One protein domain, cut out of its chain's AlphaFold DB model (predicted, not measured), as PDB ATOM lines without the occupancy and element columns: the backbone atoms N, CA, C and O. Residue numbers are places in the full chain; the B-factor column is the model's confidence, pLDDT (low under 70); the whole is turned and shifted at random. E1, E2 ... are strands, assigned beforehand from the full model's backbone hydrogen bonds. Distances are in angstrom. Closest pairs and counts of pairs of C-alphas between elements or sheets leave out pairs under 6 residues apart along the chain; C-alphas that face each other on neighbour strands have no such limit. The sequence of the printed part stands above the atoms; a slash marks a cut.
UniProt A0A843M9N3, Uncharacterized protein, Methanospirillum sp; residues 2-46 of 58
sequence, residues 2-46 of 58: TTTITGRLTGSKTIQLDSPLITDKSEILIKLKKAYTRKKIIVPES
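Overview. This is residues 2 to 46 of the 58 residues of an uncharacterized protein of Methanospirillum sp (UniProt A0A843M9N3). What shows first? There is little regular structure: a small sheet of three strands, with a tail whose residues 36 to 46 stick out and make the length. What builds it? The printed part has 45 residues, 16 of them in E1, E2 and E3 along the chain, an all-strand, mixed sheet ordered E2, E1, E3. How spread is it? It is extended, with a radius of gyration of the C-alphas of 16.6 A and spans of 59 by 18 by 13 A.

Arrangement. What pairs first? E1, residues 3 to 9, and E2, residues 15 to 17, form an antiparallel hairpin at 129 degrees; N 8 and O 16, 2.8 A apart, are within hydrogen-bond range. What else pairs? E3, residues 28 to 33, is parallel to E1 at 38 degrees, with N 5 and O 29 within hydrogen-bond range at 2.9 A.

Along the chain. Where does E1 begin? C-alpha 3 is at (-25.910, -13.278, 6.874), and E1 is 18.6 A long; E2 measures 6.4 A. Where does E3 end? After 15.7 A, at C-alpha 33, (-17.151, -26.906, 8.077).

Size, cuts and confidence. Any cut or long link? The printed part has neither. Where is pLDDT under 70? At residues 2, 25 and 34 to 46.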
ATOM      1  N   THR A   2     -30.167 -11.464   5.163       65.19
ATOM      2  CA  THR A   2     -29.549 -12.685   5.709       65.19
ATOM      3  C   THR A   2     -28.025 -12.518   5.815       65.19
ATOM      4  O   THR A   2     -27.423 -11.773   5.038       65.19
ATOM      5  N   THR A   3     -27.382 -13.118   6.823       72.81
ATOM      6  CA  THR A   3     -25.910 -13.278   6.874       72.81
ATOM      7  C   THR A   3     -25.589 -14.758   6.880       72.81
ATOM      8  O   THR A   3     -26.208 -15.523   7.620       72.81
ATOM      9  N   THR A   4     -24.582 -15.138   6.102       77.31
ATOM     10  CA  THR A   4     -23.990 -16.472   6.156       77.31
ATOM     11  C   THR A   4     -22.758 -16.446   7.056       77.31
ATOM     12  O   THR A   4     -21.837 -15.675   6.797       77.31
ATOM     13  N   ILE A   5     -22.726 -17.283   8.094       81.69
ATOM     14  CA  ILE A   5     -21.593 -17.405   9.027       81.69
ATOM     15  C   ILE A   5     -21.029 -18.820   8.933       81.69
ATOM     16  O   ILE A   5     -21.770 -19.795   8.807       81.69
ATOM     17  N   THR A   6     -19.706 -18.953   8.981       83.19
ATOM     18  CA  THR A   6     -19.058 -20.264   9.058       83.19
ATOM     19  C   THR A   6     -18.896 -20.718  10.501       83.19
ATOM     20  O   THR A   6     -18.581 -19.929  11.390       83.19
ATOM     21  N   GLY A   7     -19.074 -22.014  10.728       84.81
ATOM     22  CA  GLY A   7     -18.820 -22.623  12.026       84.81
ATOM     23  C   GLY A   7     -18.412 -24.081  11.906       84.81
ATOM     24  O   GLY A   7     -18.409 -24.666  10.817       84.81
ATOM     25  N   ARG A   8     -18.067 -24.682  13.038       85.19
ATOM     26  CA  ARG A   8     -17.714 -26.095  13.163       85.19
ATOM     27  C   ARG A   8     -18.586 -26.750  14.227       85.19
ATOM     28  O   ARG A   8     -18.879 -26.156  15.257       85.19
ATOM     29  N   LEU A   9     -18.964 -27.999  13.988       82.81
ATOM     30  CA  LEU A   9     -19.621 -28.828  14.992       82.81
ATOM     31  C   LEU A   9     -18.572 -29.330  16.004       82.81
ATOM     32  O   LEU A   9     -17.614 -29.994  15.608       82.81
ATOM     33  N   THR A  10     -18.730 -29.006  17.287       80.12
ATOM     34  CA  THR A  10     -17.800 -29.374  18.379       80.12
ATOM     35  C   THR A  10     -18.328 -30.515  19.255       80.12
ATOM     36  O   THR A  10     -17.921 -30.687  20.399       80.12
ATOM     37  N   GLY A  11     -19.234 -31.329  18.712       73.81
ATOM     38  CA  GLY A  11     -19.850 -32.472  19.380       73.81
ATOM     39  C   GLY A  11     -20.994 -33.027  18.538       73.81
ATOM     40  O   GLY A  11     -20.972 -32.909  17.317       73.81
ATOM     41  N   SER A  12     -22.018 -33.599  19.173       74.75
ATOM     42  CA  SER A  12     -23.232 -34.045  18.471       74.75
ATOM     43  C   SER A  12     -24.284 -32.944  18.313       74.75
ATOM     44  O   SER A  12     -25.087 -33.002  17.386       74.75
ATOM     45  N   LYS A  13     -24.296 -31.944  19.207       81.56
ATOM     46  CA  LYS A  13     -25.355 -30.916  19.271       81.56
ATOM     47  C   LYS A  13     -24.849 -29.474  19.353       81.56
ATOM     48  O   LYS A  13     -25.657 -28.555  19.299       81.56
ATOM     49  N   THR A  14     -23.541 -29.267  19.474       84.69
ATOM     50  CA  THR A  14     -22.965 -27.935  19.690       84.69
ATOM     51  C   THR A  14     -22.262 -27.444  18.433       84.69
ATOM     52  O   THR A  14     -21.435 -28.158  17.862       84.69
ATOM     53  N   ILE A  15     -22.582 -26.219  18.013       85.00
ATOM     54  CA  ILE A  15     -21.932 -25.525  16.899       85.00
ATOM     55  C   ILE A  15     -21.130 -24.361  17.475       85.00
ATOM     56  O   ILE A  15     -21.686 -23.480  18.125       85.00
ATOM     57  N   GLN A  16     -19.830 -24.347  17.208       84.94
ATOM     58  CA  GLN A  16     -18.972 -23.199  17.454       84.94
ATOM     59  C   GLN A  16     -18.912 -22.347  16.186       84.94
ATOM     60  O   GLN A  16     -18.642 -22.857  15.098       84.94
ATOM     61  N   LEU A  17     -19.167 -21.052  16.324       87.56
ATOM     62  CA  LEU A  17     -19.095 -20.095  15.225       87.56
ATOM     63  C   LEU A  17     -17.693 -19.490  15.154       87.56
ATOM     64  O   LEU A  17     -17.081 -19.223  16.187       87.56
ATOM     65  N   ASP A  18     -17.200 -19.249  13.938       83.31
ATOM     66  CA  ASP A  18     -15.896 -18.602  13.724       83.31
ATOM     67  C   ASP A  18     -15.969 -17.076  13.918       83.31
ATOM     68  O   ASP A  18     -14.953 -16.384  13.902       83.31
ATOM     69  N   SER A  19     -17.174 -16.518  14.035       80.56
ATOM     70  CA  SER A  19     -17.405 -15.083  14.189       80.56
ATOM     71  C   SER A  19     -18.623 -14.828  15.077       80.56
ATOM     72  O   SER A  19     -19.548 -15.649  15.087       80.56
ATOM     73  N   PRO A  20     -18.635 -13.713  15.827       80.81
ATOM     74  CA  PRO A  20     -19.759 -13.352  16.678       80.81
ATOM     75  C   PRO A  20     -21.030 -13.103  15.856       80.81
ATOM     76  O   PRO A  20     -20.980 -12.688  14.697       80.81
ATOM     77  N   LEU A  21     -22.182 -13.371  16.474       78.06
ATOM     78  CA  LEU A  21     -23.487 -13.119  15.869       78.06
ATOM     79  C   LEU A  21     -23.725 -11.610  15.765       78.06
ATOM     80  O   LEU A  21     -23.528 -10.878  16.731       78.06
ATOM     81  N   ILE A  22     -24.174 -11.157  14.596       76.56
ATOM     82  CA  ILE A  22     -24.591  -9.769  14.387       76.56
ATOM     83  C   ILE A  22     -26.065  -9.677  14.792       76.56
ATOM     84  O   ILE A  22     -26.903 -10.375  14.221       76.56
ATOM     85  N   THR A  23     -26.364  -8.841  15.783       70.31
ATOM     86  CA  THR A  23     -27.670  -8.733  16.460       70.31
ATOM     87  C   THR A  23     -28.804  -8.193  15.590       70.31
ATOM     88  O   THR A  23     -29.966  -8.436  15.895       70.31
ATOM     89  N   ASP A  24     -28.496  -7.535  14.474       75.75
ATOM     90  CA  ASP A  24     -29.494  -6.805  13.679       75.75
ATOM     91  C   ASP A  24     -30.153  -7.656  12.578       75.75
ATOM     92  O   ASP A  24     -30.706  -7.133  11.607       75.75
ATOM     93  N   LYS A  25     -30.066  -8.990  12.673       69.00
ATOM     94  CA  LYS A  25     -30.593  -9.907  11.653       69.00
ATOM     95  C   LYS A  25     -31.552 -10.931  12.242       69.00
ATOM     96  O   LYS A  25     -31.228 -11.627  13.196       69.00
ATOM     97  N   SER A  26     -32.717 -11.048  11.606       72.56
ATOM     98  CA  SER A  26     -33.773 -12.003  11.958       72.56
ATOM     99  C   SER A  26     -33.426 -13.449  11.594       72.56
ATOM    100  O   SER A  26     -33.940 -14.375  12.209       72.56
ATOM    101  N   GLU A  27     -32.561 -13.647  10.594       75.62
ATOM    102  CA  GLU A  27     -32.206 -14.965  10.069       75.62
ATOM    103  C   GLU A  27     -30.707 -15.061   9.770       75.62
ATOM    104  O   GLU A  27     -30.110 -14.181   9.135       75.62
ATOM    105  N   ILE A  28     -30.104 -16.166  10.214       76.88
ATOM    106  CA  ILE A  28     -28.673 -16.442  10.078       76.88
ATOM    107  C   ILE A  28     -28.498 -17.843   9.501       76.88
ATOM    108  O   ILE A  28     -28.954 -18.833  10.071       76.88
ATOM    109  N   LEU A  29     -27.812 -17.924   8.363       80.38
ATOM    110  CA  LEU A  29     -27.481 -19.181   7.700       80.38
ATOM    111  C   LEU A  29     -26.094 -19.628   8.159       80.38
ATOM    112  O   LEU A  29     -25.107 -18.921   7.965       80.38
ATOM    113  N   ILE A  30     -25.997 -20.814   8.758       80.44
ATOM    114  CA  ILE A  30     -24.720 -21.331   9.259       80.44
ATOM    115  C   ILE A  30     -24.173 -22.379   8.293       80.44
ATOM    116  O   ILE A  30     -24.759 -23.446   8.104       80.44
ATOM    117  N   LYS A  31     -23.007 -22.098   7.706       83.75
ATOM    118  CA  LYS A  31     -22.272 -23.058   6.879       83.75
ATOM    119  C   LYS A  31     -21.318 -23.864   7.758       83.75
ATOM    120  O   LYS A  31     -20.303 -23.351   8.233       83.75
ATOM    121  N   LEU A  32     -21.635 -25.143   7.950       80.94
ATOM    122  CA  LEU A  32     -20.822 -26.056   8.749       80.94
ATOM    123  C   LEU A  32     -19.591 -26.538   7.971       80.94
ATOM    124  O   LEU A  32     -19.698 -27.156   6.909       80.94
ATOM    125  N   LYS A  33     -18.405 -26.304   8.534       78.06
ATOM    126  CA  LYS A  33     -17.151 -26.906   8.077       78.06
ATOM    127  C   LYS A  33     -17.136 -28.369   8.525       78.06
ATOM    128  O   LYS A  33     -17.061 -28.648   9.723       78.06
ATOM    129  N   LYS A  34     -17.203 -29.306   7.572       69.06
ATOM    130  CA  LYS A  34     -17.010 -30.737   7.855       69.06
ATOM    131  C   LYS A  34     -15.619 -30.933   8.455       69.06
ATOM    132  O   LYS A  34     -14.613 -30.631   7.816       69.06
ATOM    133  N   ALA A  35     -15.566 -31.425   9.687       64.44
ATOM    134  CA  ALA A  35     -14.321 -31.877  10.279       64.44
ATOM    135  C   ALA A  35     -13.958 -33.217   9.628       64.44
ATOM    136  O   ALA A  35     -14.510 -34.257   9.977       64.44
ATOM    137  N   TYR A  36     -13.057 -33.194   8.649       60.88
ATOM    138  CA  TYR A  36     -12.416 -34.417   8.191       60.88
ATOM    139  C   TYR A  36     -11.435 -34.844   9.280       60.88
ATOM    140  O   TYR A  36     -10.363 -34.255   9.430       60.88
ATOM    141  N   THR A  37     -11.800 -35.853  10.071       59.72
ATOM    142  CA  THR A  37     -10.808 -36.581  10.863       59.72
ATOM    143  C   THR A  37      -9.805 -37.157   9.877       59.72
ATOM    144  O   THR A  37     -10.158 -38.047   9.099       59.72
ATOM    145  N   ARG A  38      -8.575 -36.627   9.866       58.03
ATOM    146  CA  ARG A  38      -7.469 -37.232   9.121       58.03
ATOM    147  C   ARG A  38      -7.276 -38.637   9.684       58.03
ATOM    148  O   ARG A  38      -6.647 -38.806  10.726       58.03
ATOM    149  N   LYS A  39      -7.850 -39.646   9.029       56.00
ATOM    150  CA  LYS A  39      -7.453 -41.030   9.264       56.00
ATOM    151  C   LYS A  39      -6.022 -41.129   8.759       56.00
ATOM    152  O   LYS A  39      -5.785 -40.946   7.569       56.00
ATOM    153  N   LYS A  40      -5.071 -41.351   9.668       65.62
ATOM    154  CA  LYS A  40      -3.736 -41.796   9.272       65.62
ATOM    155  C   LYS A  40      -3.936 -43.127   8.556       65.62
ATOM    156  O   LYS A  40      -4.368 -44.095   9.178       65.62
ATOM    157  N   ILE A  41      -3.719 -43.139   7.250       65.88
ATOM    158  CA  ILE A  41      -3.654 -44.379   6.490       65.88
ATOM    159  C   ILE A  41      -2.263 -44.930   6.782       65.88
ATOM    160  O   ILE A  41      -1.268 -44.295   6.442       65.88
ATOM    161  N   ILE A  42      -2.198 -46.050   7.499       69.06
ATOM    162  CA  ILE A  42      -0.949 -46.792   7.666       69.06
ATOM    163  C   ILE A  42      -0.744 -47.513   6.338       69.06
ATOM    164  O   ILE A  42      -1.467 -48.462   6.040       69.06
ATOM    165  N   VAL A  43       0.160 -46.997   5.507       67.50
ATOM    166  CA  VAL A  43       0.525 -47.626   4.236       67.50
ATOM    167  C   VAL A  43       1.636 -48.632   4.538       67.50
ATOM    168  O   VAL A  43       2.669 -48.220   5.065       67.50
ATOM    169  N   PRO A  44       1.440 -49.937   4.274       69.75
ATOM    170  CA  PRO A  44       2.517 -50.914   4.383       69.75
ATOM    171  C   PRO A  44       3.639 -50.563   3.403       69.75
ATOM    172  O   PRO A  44       3.355 -50.167   2.272       69.75
ATOM    173  N   GLU A  45       4.896 -50.755   3.807       67.19
ATOM    174  CA  GLU A  45       6.084 -50.447   2.991       67.19
ATOM    175  C   GLU A  45       6.042 -51.111   1.606       67.19
ATOM    176  O   GLU A  45       6.493 -50.528   0.630       67.19
ATOM    177  N   SER A  46       5.378 -52.266   1.482       68.75
ATOM    178  CA  SER A  46       5.162 -52.968   0.209       68.75
ATOM    179  C   SER A  46       4.387 -52.174  -0.852       68.75
ATOM    180  O   SER A  46       4.364 -52.578  -2.010       68.75
TER     181      SER A  46